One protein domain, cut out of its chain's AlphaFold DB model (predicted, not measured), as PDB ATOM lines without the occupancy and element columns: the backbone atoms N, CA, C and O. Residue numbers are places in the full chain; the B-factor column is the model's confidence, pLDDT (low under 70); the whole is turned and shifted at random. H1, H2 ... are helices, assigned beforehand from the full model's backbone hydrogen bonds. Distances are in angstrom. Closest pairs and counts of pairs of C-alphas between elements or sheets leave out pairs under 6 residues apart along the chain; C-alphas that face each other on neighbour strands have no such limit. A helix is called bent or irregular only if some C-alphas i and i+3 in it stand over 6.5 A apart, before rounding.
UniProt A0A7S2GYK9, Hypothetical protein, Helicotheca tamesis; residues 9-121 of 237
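What this domain is: This is residues 9 to 121 of the 237 residues of the protein "Hypothetical protein" of Helicotheca tamesis (UniProt A0A7S2GYK9). Long helices stand side by side in a flat row, running up and down in turn, with H2 in the middle, H3 along one side of it, and H1 on its other side. H1 touches H2 with its residues 24 to 35 alone, in the half that leads to the link between them, and splays away toward its own first residues, 9 to 16, which stick out, as do residues 116 to 121 after H3. The printed part has 113 residues with three named helices, H1, H2, H3 in that order, and no named strand; the class is all helix. It is only just loose, close to extended, with a radius of gyration of the C-alphas of 19.5 A and spans of 66 by 31 by 16 A.

How they stand to each other: H1, residues 9 to 37, touches H2, residues 46 to 72, and the two form a helical hairpin. H1 touches H2 with residues 24 to 35 alone, and H2 touches H1 with residues 47 to 58 alone; the closest C-alphas of the two, those of Lys 35 and Ile 47, are 7.5 A apart. Their lines stand at a shallow tilt of 26 degrees, opposite ways. H2 also touches H3, residues 84 to 110, in a second helical hairpin, with 22 pairs of C-alphas within 8 A. The closest are those of Lys 49 and Thr 110, 5.8 A apart. H2 and H3 run opposite ways at a shallow tilt of 16 degrees. H1 and H3 are apart. Each O i to N i+4 pair is within hydrogen-bond range in H3, against 23 of 25 in H1 and 21 of 23 in H2.

Where its parts are: H1 runs 42.2 A from C-alpha 9 at (0.367, 43.225, -16.364); it is neither bent nor irregular, but only just: C-alphas 33 and 36 are 6.0 A apart. H2 measures 40.1 A. H3 measures 38.4 A and ends with C-alpha 110 at (4.031, 6.742, -32.963).

The domain as a whole: The C-alphas farthest apart, of Gly 80 and Tyr 120, are 66.3 A apart. The printed part has no cut. The link from H1 to H2 is short, with 8 residues, and that from H2 to H3 is long, with 11. Mean pLDDT of the printed part is 71.5; 41 residues are under 70, among them 34 to 49, 74 to 82 and 108 to 121.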
ATOM      1  N   PHE A   9       0.715  44.117 -15.263       75.75
ATOM      2  CA  PHE A   9       0.367  43.225 -16.364       75.75
ATOM      3  C   PHE A   9       1.581  42.797 -17.209       75.75
ATOM      4  O   PHE A   9       1.671  41.639 -17.622       75.75
ATOM      5  N   THR A  10       2.548  43.694 -17.424       77.56
ATOM      6  CA  THR A  10       3.761  43.399 -18.201       77.56
ATOM      7  C   THR A  10       4.670  42.420 -17.456       77.56
ATOM      8  O   THR A  10       5.132  41.443 -18.040       77.56
ATOM      9  N   TYR A  11       4.871  42.625 -16.150       81.50
ATOM     10  CA  TYR A  11       5.684  41.730 -15.317       81.50
ATOM     11  C   TYR A  11       5.070  40.339 -15.208       81.50
ATOM     12  O   TYR A  11       5.779  39.346 -15.355       81.50
ATOM     13  N   VAL A  12       3.750  40.264 -15.010       85.44
ATOM     14  CA  VAL A  12       3.026  38.987 -14.968       85.44
ATOM     15  C   VAL A  12       3.143  38.266 -16.309       85.44
ATOM     16  O   VAL A  12       3.443  37.078 -16.335       85.44
ATOM     17  N   SER A  13       3.003  38.982 -17.427       81.38
ATOM     18  CA  SER A  13       3.170  38.394 -18.760       81.38
ATOM     19  C   SER A  13       4.578  37.829 -18.959       81.38
ATOM     20  O   SER A  13       4.725  36.690 -19.393       81.38
ATOM     21  N   ILE A  14       5.627  38.571 -18.594       84.00
ATOM     22  CA  ILE A  14       7.017  38.098 -18.707       84.00
ATOM     23  C   ILE A  14       7.258  36.880 -17.802       84.00
ATOM     24  O   ILE A  14       7.817  35.880 -18.253       84.00
ATOM     25  N   ALA A  15       6.786  36.922 -16.554       89.00
ATOM     26  CA  ALA A  15       6.913  35.812 -15.614       89.00
ATOM     27  C   ALA A  15       6.200  34.543 -16.112       89.00
ATOM     28  O   ALA A  15       6.750  33.446 -16.011       89.00
ATOM     29  N   LEU A  16       5.011  34.686 -16.704       86.12
ATOM     30  CA  LEU A  16       4.277  33.576 -17.316       86.12
ATOM     31  C   LEU A  16       5.043  32.975 -18.498       86.12
ATOM     32  O   LEU A  16       5.107  31.752 -18.614       86.12
ATOM     33  N   ASN A  17       5.675  33.807 -19.330       84.94
ATOM     34  CA  ASN A  17       6.469  33.308 -20.450       84.94
ATOM     35  C   ASN A  17       7.715  32.538 -19.981       84.94
ATOM     36  O   ASN A  17       8.020  31.467 -20.509       84.94
ATOM     37  N   ILE A  18       8.402  33.035 -18.949       87.62
ATOM     38  CA  ILE A  18       9.555  32.350 -18.345       87.62
ATOM     39  C   ILE A  18       9.126  31.030 -17.696       87.62
ATOM     40  O   ILE A  18       9.804  30.017 -17.858       87.62
ATOM     41  N   SER A  19       7.989  31.018 -16.997       89.00
ATOM     42  CA  SER A  19       7.441  29.810 -16.371       89.00
ATOM     43  C   SER A  19       7.105  28.733 -17.408       89.00
ATOM     44  O   SER A  19       7.500  27.577 -17.251       89.00
ATOM     45  N   MET A  20       6.466  29.119 -18.517       83.50
ATOM     46  CA  MET A  20       6.208  28.224 -19.651       83.50
ATOM     47  C   MET A  20       7.515  27.671 -20.240       83.50
ATOM     48  O   MET A  20       7.640  26.461 -20.424       83.50
ATOM     49  N   ALA A  21       8.529  28.515 -20.459       83.38
ATOM     50  CA  ALA A  21       9.835  28.069 -20.948       83.38
ATOM     51  C   ALA A  21      10.525  27.089 -19.977       83.38
ATOM     52  O   ALA A  21      11.083  26.074 -20.400       83.38
ATOM     53  N   PHE A  22      10.444  27.351 -18.670       88.44
ATOM     54  CA  PHE A  22      11.013  26.492 -17.634       88.44
ATOM     55  C   PHE A  22      10.297  25.138 -17.543       88.44
ATOM     56  O   PHE A  22      10.950  24.096 -17.469       88.44
ATOM     57  N   ALA A  23       8.964  25.121 -17.629       84.19
ATOM     58  CA  ALA A  23       8.187  23.883 -17.667       84.19
ATOM     59  C   ALA A  23       8.595  22.996 -18.856       84.19
ATOM     60  O   ALA A  23       8.735  21.776 -18.714       84.19
ATOM     61  N   MET A  24       8.859  23.610 -20.011       77.38
ATOM     62  CA  MET A  24       9.298  22.906 -21.218       77.38
ATOM     63  C   MET A  24      10.740  22.417 -21.121       77.38
ATOM     64  O   MET A  24      11.036  21.293 -21.529       77.38
ATOM     65  N   TYR A  25      11.623  23.181 -20.484       83.81
ATOM     66  CA  TYR A  25      12.973  22.728 -20.161       83.81
ATOM     67  C   TYR A  25      12.971  21.493 -19.246       83.81
ATOM     68  O   TYR A  25      13.669  20.509 -19.514       83.81
ATOM     69  N   CYS A  26      12.141  21.504 -18.200       83.75
ATOM     70  CA  CYS A  26      11.970  20.364 -17.304       83.75
ATOM     71  C   CYS A  26      11.440  19.129 -18.043       83.75
ATOM     72  O   CYS A  26      11.892  18.021 -17.769       83.75
ATOM     73  N   LEU A  27      10.549  19.304 -19.023       77.81
ATOM     74  CA  LEU A  27      10.060  18.205 -19.859       77.81
ATOM     75  C   LEU A  27      11.119  17.600 -20.761       77.81
ATOM     76  O   LEU A  27      11.150  16.382 -20.910       77.81
ATOM     77  N   VAL A  28      11.996  18.423 -21.333       77.62
ATOM     78  CA  VAL A  28      13.122  17.928 -22.130       77.62
ATOM     79  C   VAL A  28      14.094  17.155 -21.243       77.62
ATOM     80  O   VAL A  28      14.509  16.055 -21.601       77.62
ATOM     81  N   LYS A  29      14.424  17.662 -20.050       79.50
ATOM     82  CA  LYS A  29      15.270  16.917 -19.103       79.50
ATOM     83  C   LYS A  29      14.622  15.622 -18.624       79.50
ATOM     84  O   LYS A  29      15.290  14.593 -18.579       79.50
ATOM     85  N   PHE A  30      13.326  15.652 -18.328       76.12
ATOM     86  CA  PHE A  30      12.561  14.459 -17.983       76.12
ATOM     87  C   PHE A  30      12.537  13.454 -19.141       76.12
ATOM     88  O   PHE A  30      12.713  12.263 -18.905       76.12
ATOM     89  N   PHE A  31      12.417  13.922 -20.385       72.81
ATOM     90  CA  PHE A  31      12.528  13.099 -21.589       72.81
ATOM     91  C   PHE A  31      13.900  12.423 -21.698       72.81
ATOM     92  O   PHE A  31      13.971  11.228 -21.967       72.81
ATOM     93  N   TYR A  32      14.988  13.151 -21.435       74.69
ATOM     94  CA  TYR A  32      16.337  12.580 -21.415       74.69
ATOM     95  C   TYR A  32      16.556  11.564 -20.286       74.69
ATOM     96  O   TYR A  32      17.365  10.660 -20.464       74.69
ATOM     97  N   ALA A  33      15.848  11.690 -19.163       76.06
ATOM     98  CA  ALA A  33      15.922  10.738 -18.059       76.06
ATOM     99  C   ALA A  33      15.069   9.481 -18.311       76.06
ATOM    100  O   ALA A  33      15.513   8.369 -18.062       76.06
ATOM    101  N   THR A  34      13.860   9.634 -18.858       64.50
ATOM    102  CA  THR A  34      12.946   8.503 -19.108       64.50
ATOM    103  C   THR A  34      13.248   7.740 -20.399       64.50
ATOM    104  O   THR A  34      12.899   6.566 -20.498       64.50
ATOM    105  N   LYS A  35      13.933   8.336 -21.387       62.97
ATOM    106  CA  LYS A  35      14.353   7.610 -22.605       62.97
ATOM    107  C   LYS A  35      15.328   6.454 -22.324       62.97
ATOM    108  O   LYS A  35      15.397   5.530 -23.128       62.97
ATOM    109  N   GLU A  36      16.110   6.547 -21.247       62.50
ATOM    110  CA  GLU A  36      17.141   5.566 -20.885       62.50
ATOM    111  C   GLU A  36      16.481   4.357 -20.200       62.50
ATOM    112  O   GLU A  36      16.726   3.214 -20.575       62.50
ATOM    113  N   GLU A  37      15.542   4.630 -19.289       60.41
ATOM    114  CA  GLU A  37      14.819   3.638 -18.480       60.41
ATOM    115  C   GLU A  37      13.830   2.775 -19.285       60.41
ATOM    116  O   GLU A  37      13.569   1.633 -18.924       60.41
ATOM    117  N   LEU A  38      13.286   3.282 -20.398       55.50
ATOM    118  CA  LEU A  38      12.312   2.546 -21.223       55.50
ATOM    119  C   LEU A  38      12.929   1.788 -22.411       55.50
ATOM    120  O   LEU A  38      12.201   1.233 -23.232       55.50
ATOM    121  N   ARG A  39      14.263   1.753 -22.533       52.56
ATOM    122  CA  ARG A  39      14.958   1.070 -23.641       52.56
ATOM    123  C   ARG A  39      15.137  -0.444 -23.430       52.56
ATOM    124  O   ARG A  39      15.521  -1.144 -24.362       52.56
ATOM    125  N   SER A  40      14.841  -0.966 -22.245       38.06
ATOM    126  CA  SER A  40      14.971  -2.387 -21.898       38.06
ATOM    127  C   SER A  40      13.648  -2.876 -21.304       38.06
ATOM    128  O   SER A  40      13.161  -2.183 -20.414       38.06
ATOM    129  N   PRO A  41      13.017  -4.000 -21.721       52.16
ATOM    130  CA  PRO A  41      13.344  -5.016 -22.737       52.16
ATOM    131  C   PRO A  41      12.396  -5.023 -23.961       52.16
ATOM    132  O   PRO A  41      12.564  -5.833 -24.869       52.16
ATOM    133  N   VAL A  42      11.395  -4.137 -24.020       50.75
ATOM    134  CA  VAL A  42      10.408  -4.091 -25.109       50.75
ATOM    135  C   VAL A  42      10.311  -2.654 -25.611       50.75
ATOM    136  O   VAL A  42      10.112  -1.740 -24.820       50.75
ATOM    137  N   ASN A  43      10.464  -2.456 -26.924       54.53
ATOM    138  CA  ASN A  43      10.469  -1.171 -27.644       54.53
ATOM    139  C   ASN A  43       9.115  -0.427 -27.603       54.53
ATOM    140  O   ASN A  43       8.675   0.138 -28.602       54.53
ATOM    141  N   TRP A  44       8.423  -0.398 -26.469       56.16
ATOM    142  CA  TRP A  44       7.240   0.429 -26.326       56.16
ATOM    143  C   TRP A  44       7.717   1.878 -26.351       56.16
ATOM    144  O   TRP A  44       8.577   2.282 -25.569       56.16
ATOM    145  N   ARG A  45       7.155   2.689 -27.250       59.28
ATOM    146  CA  ARG A  45       7.401   4.139 -27.329       59.28
ATOM    147  C   ARG A  45       6.307   4.951 -26.604       59.28
ATOM    148  O   ARG A  45       5.714   5.827 -27.239       59.28
ATOM    149  N   PRO A  46       5.978   4.734 -25.309       54.72
ATOM    150  CA  PRO A  46       4.899   5.474 -24.654       54.72
ATOM    151  C   PRO A  46       5.282   6.946 -24.430       54.72
ATOM    152  O   PRO A  46       4.431   7.828 -24.472       54.72
ATOM    153  N   ILE A  47       6.577   7.239 -24.297       60.03
ATOM    154  CA  ILE A  47       7.090   8.597 -24.074       60.03
ATOM    155  C   ILE A  47       7.073   9.425 -25.362       60.03
ATOM    156  O   ILE A  47       6.786  10.617 -25.320       60.03
ATOM    157  N   GLY A  48       7.315   8.802 -26.519       63.38
ATOM    158  CA  GLY A  48       7.177   9.470 -27.818       63.38
ATOM    159  C   GLY A  48       5.725   9.859 -28.106       63.38
ATOM    160  O   GLY A  48       5.472  10.943 -28.628       63.38
ATOM    161  N   LYS A  49       4.772   9.015 -27.683       69.19
ATOM    162  CA  LYS A  49       3.327   9.278 -27.766       69.19
ATOM    163  C   LYS A  49       2.937  10.507 -26.920       69.19
ATOM    164  O   LYS A  49       2.251  11.394 -27.420       69.19
ATOM    165  N   PHE A  50       3.462  10.633 -25.697       70.44
ATOM    166  CA  PHE A  50       3.218  11.797 -24.829       70.44
ATOM    167  C   PHE A  50       3.961  13.073 -25.266       70.44
ATOM    168  O   PHE A  50       3.426  14.178 -25.190       70.44
ATOM    169  N   LEU A  51       5.195  12.949 -25.756       73.06
ATOM    170  CA  LEU A  51       5.956  14.101 -26.242       73.06
ATOM    171  C   LEU A  51       5.347  14.675 -27.527       73.06
ATOM    172  O   LEU A  51       5.387  15.884 -27.720       73.06
ATOM    173  N   CYS A  52       4.739  13.833 -28.367       72.69
ATOM    174  CA  CYS A  52       4.047  14.260 -29.581       72.69
ATOM    175  C   CYS A  52       2.919  15.255 -29.275       72.69
ATOM    176  O   CYS A  52       2.870  16.330 -29.866       72.69
ATOM    177  N   ILE A  53       2.049  14.941 -28.307       73.12
ATOM    178  CA  ILE A  53       0.961  15.847 -27.913       73.12
ATOM    179  C   ILE A  53       1.500  17.110 -27.228       73.12
ATOM    180  O   ILE A  53       1.029  18.216 -27.485       73.12
ATOM    181  N   LYS A  54       2.536  16.973 -26.393       79.00
ATOM    182  CA  LYS A  54       3.100  18.105 -25.650       79.00
ATOM    183  C   LYS A  54       3.948  19.044 -26.512       79.00
ATOM    184  O   LYS A  54       4.022  20.234 -26.218       79.00
ATOM    185  N   GLY A  55       4.560  18.522 -27.572       75.88
ATOM    186  CA  GLY A  55       5.335  19.280 -28.553       75.88
ATOM    187  C   GLY A  55       4.461  20.193 -29.406       75.88
ATOM    188  O   GLY A  55       4.814  21.349 -29.594       75.88
ATOM    189  N   VAL A  56       3.278  19.737 -29.821       79.06
ATOM    190  CA  VAL A  56       2.317  20.571 -30.571       79.06
ATOM    191  C   VAL A  56       1.918  21.813 -29.771       79.06
ATOM    192  O   VAL A  56       1.975  22.937 -30.266       79.06
ATOM    193  N   VAL A  57       1.597  21.628 -28.487       79.00
ATOM    194  CA  VAL A  57       1.230  22.732 -27.587       79.00
ATOM    195  C   VAL A  57       2.397  23.713 -27.395       79.00
ATOM    196  O   VAL A  57       2.178  24.917 -27.262       79.00
ATOM    197  N   PHE A  58       3.644  23.226 -27.436       77.81
ATOM    198  CA  PHE A  58       4.836  24.076 -27.382       77.81
ATOM    199  C   PHE A  58       4.924  25.036 -28.557       77.81
ATOM    200  O   PHE A  58       5.178  26.228 -28.376       77.81
ATOM    201  N   PHE A  59       4.757  24.492 -29.761       79.50
ATOM    202  CA  PHE A  59       4.920  25.250 -30.983       79.50
ATOM    203  C   PHE A  59       3.807  26.278 -31.115       79.50
ATOM    204  O   PHE A  59       4.112  27.433 -31.385       79.50
ATOM    205  N   THR A  60       2.561  25.926 -30.788       82.06
ATOM    206  CA  THR A  60       1.446  26.888 -30.755       82.06
ATOM    207  C   THR A  60       1.706  28.055 -29.801       82.06
ATOM    208  O   THR A  60       1.425  29.209 -30.127       82.06
ATOM    209  N   TRP A  61       2.298  27.786 -28.636       79.50
ATOM    210  CA  TRP A  61       2.664  28.843 -27.696       79.50
ATOM    211  C   TRP A  61       3.781  29.753 -28.240       79.50
ATOM    212  O   TRP A  61       3.655  30.979 -28.200       79.50
ATOM    213  N   TRP A  62       4.838  29.175 -28.821       80.94
ATOM    214  CA  TRP A  62       5.917  29.944 -29.452       80.94
ATOM    215  C   TRP A  62       5.448  30.747 -30.665       80.94
ATOM    216  O   TRP A  62       5.896  31.876 -30.846       80.94
ATOM    217  N   GLN A  63       4.536  30.208 -31.472       82.81
ATOM    218  CA  GLN A  63       3.927  30.901 -32.608       82.81
ATOM    219  C   GLN A  63       3.199  32.170 -32.140       82.81
ATOM    220  O   GLN A  63       3.412  33.239 -32.710       82.81
ATOM    221  N   GLY A  64       2.428  32.083 -31.050       80.81
ATOM    222  CA  GLY A  64       1.772  33.244 -30.436       80.81
ATOM    223  C   GLY A  64       2.761  34.278 -29.880       80.81
ATOM    224  O   GLY A  64       2.575  35.485 -30.057       80.81
ATOM    225  N   PHE A  65       3.855  33.823 -29.264       82.25
ATOM    226  CA  PHE A  65       4.919  34.709 -28.783       82.25
ATOM    227  C   PHE A  65       5.651  35.420 -29.934       82.25
ATOM    228  O   PHE A  65       5.811  36.641 -29.904       82.25
ATOM    229  N   PHE A  66       6.035  34.685 -30.982       82.25
ATOM    230  CA  PHE A  66       6.680  35.245 -32.170       82.25
ATOM    231  C   PHE A  66       5.782  36.238 -32.901       82.25
ATOM    232  O   PHE A  66       6.270  37.286 -33.315       82.25
ATOM    233  N   LEU A  67       4.484  35.958 -33.017       81.75
ATOM    234  CA  LEU A  67       3.520  36.884 -33.611       81.75
ATOM    235  C   LEU A  67       3.393  38.184 -32.819       81.75
ATOM    236  O   LEU A  67       3.404  39.259 -33.411       81.75
ATOM    237  N   THR A  68       3.359  38.095 -31.489       77.94
ATOM    238  CA  THR A  68       3.319  39.275 -30.607       77.94
ATOM    239  C   THR A  68       4.583  40.132 -30.758       77.94
ATOM    240  O   THR A  68       4.535  41.365 -30.743       77.94
ATOM    241  N   ILE A  69       5.739  39.486 -30.940       79.31
ATOM    242  CA  ILE A  69       7.005  40.172 -31.220       79.31
ATOM    243  C   ILE A  69       6.982  40.800 -32.617       79.31
ATOM    244  O   ILE A  69       7.327  41.970 -32.750       79.31
ATOM    245  N   LEU A  70       6.555  40.073 -33.652       75.62
ATOM    246  CA  LEU A  70       6.479  40.587 -35.025       75.62
ATOM    247  C   LEU A  70       5.526  41.785 -35.153       75.62
ATOM    248  O   LEU A  70       5.836  42.731 -35.881       75.62
ATOM    249  N   GLU A  71       4.408  41.766 -34.423       70.50
ATOM    250  CA  GLU A  71       3.496  42.907 -34.288       70.50
ATOM    251  C   GLU A  71       4.219  44.106 -33.654       70.50
ATOM    252  O   GLU A  71       4.135  45.225 -34.160       70.50
ATOM    253  N   SER A  72       5.017  43.865 -32.609       69.00
ATOM    254  CA  SER A  72       5.788  44.907 -31.915       69.00
ATOM    255  C   SER A  72       6.930  45.497 -32.758       69.00
ATOM    256  O   SER A  72       7.284  46.659 -32.572       69.00
ATOM    257  N   TYR A  73       7.494  44.730 -33.698       71.94
ATOM    258  CA  TYR A  73       8.524  45.194 -34.641       71.94
ATOM    259  C   TYR A  73       7.951  45.912 -35.878       71.94
ATOM    260  O   TYR A  73       8.718  46.389 -36.712       71.94
ATOM    261  N   GLY A  74       6.622  46.015 -36.016       63.78
ATOM    262  CA  GLY A  74       5.980  46.744 -37.119       63.78
ATOM    263  C   GLY A  74       6.066  46.055 -38.488       63.78
ATOM    264  O   GLY A  74       5.732  46.671 -39.502       63.78
ATOM    265  N   VAL A  75       6.482  44.780 -38.529       56.50
ATOM    266  CA  VAL A  75       6.517  43.961 -39.758       56.50
ATOM    267  C   VAL A  75       5.097  43.684 -40.267       56.50
ATOM    268  O   VAL A  75       4.869  43.653 -41.473       56.50
ATOM    269  N   ILE A  76       4.122  43.573 -39.355       54.44
ATOM    270  CA  ILE A  76       2.687  43.632 -39.666       54.44
ATOM    271  C   ILE A  76       2.264  45.116 -39.712       54.44
ATOM    272  O   ILE A  76       1.674  45.695 -38.798       54.44
ATOM    273  N   THR A  77       2.638  45.796 -40.792       50.34
ATOM    274  CA  THR A  77       2.084  47.118 -41.102       50.34
ATOM    275  C   THR A  77       0.633  46.943 -41.563       50.34
ATOM    276  O   THR A  77       0.301  45.932 -42.180       50.34
ATOM    277  N   ASN A  78      -0.248  47.899 -41.254       46.88
ATOM    278  CA  ASN A  78      -1.647  47.893 -41.696       46.88
ATOM    279  C   ASN A  78      -1.683  47.822 -43.242       46.88
ATOM    280  O   ASN A  78      -1.397  48.811 -43.918       46.88
ATOM    281  N   ILE A  79      -1.947  46.645 -43.823       47.00
ATOM    282  CA  ILE A  79      -2.112  46.499 -45.276       47.00
ATOM    283  C   ILE A  79      -3.564  46.873 -45.595       47.00
ATOM    284  O   ILE A  79      -4.485  46.061 -45.508       47.00
ATOM    285  N   GLY A  80      -3.781  48.143 -45.939       59.56
ATOM    286  CA  GLY A  80      -5.097  48.653 -46.337       59.56
ATOM    287  C   GLY A  80      -6.098  48.752 -45.177       59.56
ATOM    288  O   GLY A  80      -5.791  49.350 -44.159       59.56
ATOM    289  N   ASN A  81      -7.313  48.213 -45.351       54.62
ATOM    290  CA  ASN A  81      -8.429  48.269 -44.382       54.62
ATOM    291  C   ASN A  81      -8.427  47.117 -43.349       54.62
ATOM    292  O   ASN A  81      -9.407  46.940 -42.624       54.62
ATOM    293  N   TRP A  82      -7.382  46.285 -43.318       57.94
ATOM    294  CA  TRP A  82      -7.321  45.097 -42.463       57.94
ATOM    295  C   TRP A  82      -6.520  45.370 -41.190       57.94
ATOM    296  O   TRP A  82      -5.365  45.787 -41.242       57.94
ATOM    297  N   ASP A  83      -7.145  45.111 -40.040       71.94
ATOM    298  CA  ASP A  83      -6.528  45.283 -38.727       71.94
ATOM    299  C   ASP A  83      -5.312  44.355 -38.564       71.94
ATOM    300  O   ASP A  83      -5.381  43.155 -38.847       71.94
ATOM    301  N   SER A  84      -4.200  44.894 -38.063       68.69
ATOM    302  CA  SER A  84      -2.943  44.164 -37.830       68.69
ATOM    303  C   SER A  84      -3.154  42.915 -36.965       68.69
ATOM    304  O   SER A  84      -2.522  41.876 -37.163       68.69
ATOM    305  N   LYS A  85      -4.123  42.993 -36.052       70.25
ATOM    306  CA  LYS A  85      -4.504  41.912 -35.151       70.25
ATOM    307  C   LYS A  85      -5.235  40.761 -35.852       70.25
ATOM    308  O   LYS A  85      -5.049  39.607 -35.477       70.25
ATOM    309  N   LEU A  86      -6.032  41.063 -36.882       76.38
ATOM    310  CA  LEU A  86      -6.710  40.056 -37.710       76.38
ATOM    311  C   LEU A  86      -5.703  39.275 -38.557       76.38
ATOM    312  O   LEU A  86      -5.816  38.058 -38.674       76.38
ATOM    313  N   VAL A  87      -4.697  39.961 -39.105       79.88
ATOM    314  CA  VAL A  87      -3.630  39.325 -39.894       79.88
ATOM    315  C   VAL A  87      -2.762  38.424 -39.015       79.88
ATOM    316  O   VAL A  87      -2.470  37.294 -39.401       79.88
ATOM    317  N   ALA A  88      -2.397  38.886 -37.815       80.06
ATOM    318  CA  ALA A  88      -1.683  38.067 -36.839       80.06
ATOM    319  C   ALA A  88      -2.497  36.825 -36.438       80.06
ATOM    320  O   ALA A  88      -1.959  35.720 -36.441       80.06
ATOM    321  N   GLY A  89      -3.800  36.988 -36.179       81.62
ATOM    322  CA  GLY A  89      -4.708  35.873 -35.898       81.62
ATOM    323  C   GLY A  89      -4.771  34.861 -37.044       81.62
ATOM    324  O   GLY A  89      -4.544  33.676 -36.825       81.62
ATOM    325  N   GLY A  90      -4.961  35.324 -38.283       82.69
ATOM    326  CA  GLY A  90      -4.991  34.447 -39.456       82.69
ATOM    327  C   GLY A  90      -3.669  33.712 -39.705       82.69
ATOM    328  O   GLY A  90      -3.674  32.556 -40.127       82.69
ATOM    329  N   LEU A  91      -2.527  34.343 -39.405       84.62
ATOM    330  CA  LEU A  91      -1.222  33.684 -39.495       84.62
ATOM    331  C   LEU A  91      -1.031  32.640 -38.385       84.62
ATOM    332  O   LEU A  91      -0.437  31.591 -38.634       84.62
ATOM    333  N   GLN A  92      -1.560  32.892 -37.186       85.31
ATOM    334  CA  GLN A  92      -1.574  31.916 -36.097       85.31
ATOM    335  C   GLN A  92      -2.422  30.694 -36.464       85.31
ATOM    336  O   GLN A  92      -1.968  29.564 -36.294       85.31
ATOM    337  N   ASP A  93      -3.609  30.917 -37.027       87.69
ATOM    338  CA  ASP A  93      -4.514  29.852 -37.465       87.69
ATOM    339  C   ASP A  93      -3.888  29.006 -38.587       87.69
ATOM    340  O   ASP A  93      -3.935  27.776 -38.542       87.69
ATOM    341  N   LEU A  94      -3.209  29.642 -39.554       86.50
ATOM    342  CA  LEU A  94      -2.455  28.948 -40.606       86.50
ATOM    343  C   LEU A  94      -1.336  28.066 -40.024       86.50
ATOM    344  O   LEU A  94      -1.148  26.925 -40.454       86.50
ATOM    345  N   LEU A  95      -0.594  28.589 -39.045       84.38
ATOM    346  CA  LEU A  95       0.483  27.861 -38.374       84.38
ATOM    347  C   LEU A  95      -0.051  26.665 -37.577       84.38
ATOM    348  O   LEU A  95       0.538  25.588 -37.636       84.38
ATOM    349  N   ILE A  96      -1.206  26.808 -36.926       85.94
ATOM    350  CA  ILE A  96      -1.897  25.711 -36.235       85.94
ATOM    351  C   ILE A  96      -2.360  24.639 -37.230       85.94
ATOM    352  O   ILE A  96      -2.200  23.446 -36.967       85.94
ATOM    353  N   CYS A  97      -2.878  25.025 -38.398       88.38
ATOM    354  CA  CYS A  97      -3.220  24.066 -39.451       88.38
ATOM    355  C   CYS A  97      -1.994  23.275 -39.942       88.38
ATOM    356  O   CYS A  97      -2.084  22.059 -40.126       88.38
ATOM    357  N   ALA A  98      -0.844  23.932 -40.120       84.12
ATOM    358  CA  ALA A  98       0.407  23.256 -40.474       84.12
ATOM    359  C   ALA A  98       0.899  22.321 -39.349       84.12
ATOM    360  O   ALA A  98       1.369  21.215 -39.611       84.12
ATOM    361  N   GLU A  99       0.729  22.723 -38.092       79.31
ATOM    362  CA  GLU A  99       1.064  21.915 -36.917       79.31
ATOM    363  C   GLU A  99       0.217  20.630 -36.844       79.31
ATOM    364  O   GLU A  99       0.737  19.548 -36.567       79.31
ATOM    365  N   MET A 100      -1.081  20.712 -37.162       82.31
ATOM    366  CA  MET A 100      -1.968  19.543 -37.226       82.31
ATOM    367  C   MET A 100      -1.531  18.537 -38.303       82.31
ATOM    368  O   MET A 100      -1.657  17.327 -38.101       82.31
ATOM    369  N   LEU A 101      -0.952  19.005 -39.417       82.94
ATOM    370  CA  LEU A 101      -0.342  18.134 -40.429       82.94
ATOM    371  C   LEU A 101       0.892  17.406 -39.870       82.94
ATOM    372  O   LEU A 101       1.027  16.192 -40.047       82.94
ATOM    373  N   CYS A 102       1.761  18.111 -39.145       80.00
ATOM    374  CA  CYS A 102       2.897  17.505 -38.447       80.00
ATOM    375  C   CYS A 102       2.438  16.475 -37.405       80.00
ATOM    376  O   CYS A 102       3.029  15.398 -37.313       80.00
ATOM    377  N   PHE A 103       1.358  16.757 -36.673       75.00
ATOM    378  CA  PHE A 103       0.772  15.820 -35.716       75.00
ATOM    379  C   PHE A 103       0.220  14.567 -36.401       75.00
ATOM    380  O   PHE A 103       0.459  13.463 -35.922       75.00
ATOM    381  N   ALA A 104      -0.435  14.702 -37.558       79.69
ATOM    382  CA  ALA A 104      -0.893  13.560 -38.351       79.69
ATOM    383  C   ALA A 104       0.278  12.674 -38.819       79.69
ATOM    384  O   ALA A 104       0.217  11.443 -38.729       79.69
ATOM    385  N   ILE A 105       1.379  13.293 -39.256       77.88
ATOM    386  CA  ILE A 105       2.611  12.586 -39.623       77.88
ATOM    387  C   ILE A 105       3.221  11.900 -38.392       77.88
ATOM    388  O   ILE A 105       3.605  10.733 -38.459       77.88
ATOM    389  N   ALA A 106       3.276  12.583 -37.251       73.12
ATOM    390  CA  ALA A 106       3.816  12.033 -36.015       73.12
ATOM    391  C   ALA A 106       2.958  10.883 -35.459       73.12
ATOM    392  O   ALA A 106       3.525   9.881 -35.029       73.12
ATOM    393  N   HIS A 107       1.626  10.953 -35.564       70.25
ATOM    394  CA  HIS A 107       0.704   9.852 -35.259       70.25
ATOM    395  C   HIS A 107       1.016   8.605 -36.090       70.25
ATOM    396  O   HIS A 107       1.061   7.496 -35.562       70.25
ATOM    397  N   ARG A 108       1.331   8.770 -37.377       68.56
ATOM    398  CA  ARG A 108       1.783   7.655 -38.221       68.56
ATOM    399  C   ARG A 108       3.104   7.036 -37.730       68.56
ATOM    400  O   ARG A 108       3.308   5.839 -37.906       68.56
ATOM    401  N   TYR A 109       3.999   7.815 -37.118       63.72
ATOM    402  CA  TYR A 109       5.273   7.314 -36.577       63.72
ATOM    403  C   TYR A 109       5.166   6.729 -35.162       63.72
ATOM    404  O   TYR A 109       5.947   5.839 -34.816       63.72
ATOM    405  N   THR A 110       4.247   7.226 -34.334       61.56
ATOM    406  CA  THR A 110       4.031   6.742 -32.963       61.56
ATOM    407  C   THR A 110       3.113   5.523 -32.908       61.56
ATOM    408  O   THR A 110       3.270   4.707 -32.002       61.56
ATOM    409  N   PHE A 111       2.219   5.351 -33.885       59.94
ATOM    410  CA  PHE A 111       1.374   4.166 -34.069       59.94
ATOM    411  C   PHE A 111       1.877   3.306 -35.233       59.94
ATOM    412  O   PHE A 111       1.189   3.106 -36.234       59.94
ATOM    413  N   THR A 112       3.110   2.804 -35.135       53.56
ATOM    414  CA  THR A 112       3.619   1.872 -36.145       53.56
ATOM    415  C   THR A 112       3.040   0.473 -35.910       53.56
ATOM    416  O   THR A 112       3.094  -0.057 -34.803       53.56
ATOM    417  N   HIS A 113       2.504  -0.154 -36.961       51.12
ATOM    418  CA  HIS A 113       1.877  -1.487 -36.920       51.12
ATOM    419  C   HIS A 113       2.827  -2.613 -36.468       51.12
ATOM    420  O   HIS A 113       2.377  -3.710 -36.158       51.12
ATOM    421  N   LYS A 114       4.140  -2.350 -36.415       51.28
ATOM    422  CA  LYS A 114       5.163  -3.329 -36.024       51.28
ATOM    423  C   LYS A 114       5.063  -3.774 -34.562       51.28
ATOM    424  O   LYS A 114       5.579  -4.832 -34.237       51.28
ATOM    425  N   GLU A 115       4.397  -3.001 -33.702       50.94
ATOM    426  CA  GLU A 115       4.134  -3.369 -32.299       50.94
ATOM    427  C   GLU A 115       2.943  -4.338 -32.150       50.94
ATOM    428  O   GLU A 115       2.786  -4.947 -31.100       50.94
ATOM    429  N   TYR A 116       2.144  -4.516 -33.209       51.25
ATOM    430  CA  TYR A 116       1.016  -5.454 -33.267       51.25
ATOM    431  C   TYR A 116       1.291  -6.657 -34.179       51.25
ATOM    432  O   TYR A 116       0.408  -7.489 -34.378       51.25
ATOM    433  N   ALA A 117       2.496  -6.753 -34.754       51.50
ATOM    434  CA  ALA A 117       2.908  -7.947 -35.475       51.50
ATOM    435  C   ALA A 117       3.150  -9.056 -34.438       51.50
ATOM    436  O   ALA A 117       4.003  -8.890 -33.563       51.50
ATOM    437  N   PRO A 118       2.393 -10.158 -34.485       51.28
ATOM    438  CA  PRO A 118       2.539 -11.218 -33.504       51.28
ATOM    439  C   PRO A 118       3.934 -11.844 -33.619       51.28
ATOM    440  O   PRO A 118       4.472 -12.011 -34.716       51.28
ATOM    441  N   ALA A 119       4.531 -12.173 -32.470       53.97
ATOM    442  CA  ALA A 119       5.922 -12.621 -32.347       53.97
ATOM    443  C   ALA A 119       6.283 -13.816 -33.256       53.97
ATOM    444  O   ALA A 119       7.443 -13.959 -33.639       53.97
ATOM    445  N   TYR A 120       5.297 -14.615 -33.681       49.38
ATOM    446  CA  TYR A 120       5.499 -15.743 -34.592       49.38
ATOM    447  C   TYR A 120       5.970 -15.334 -35.998       49.38
ATOM    448  O   TYR A 120       6.617 -16.129 -36.671       49.38
ATOM    449  N   VAL A 121       5.699 -14.103 -36.455       53.44
ATOM    450  CA  VAL A 121       6.153 -13.636 -37.781       53.44
ATOM    451  C   VAL A 121       7.650 -13.321 -37.768       53.44
ATOM    452  O   VAL A 121       8.333 -13.528 -38.768       53.44
TER     453      VAL A 121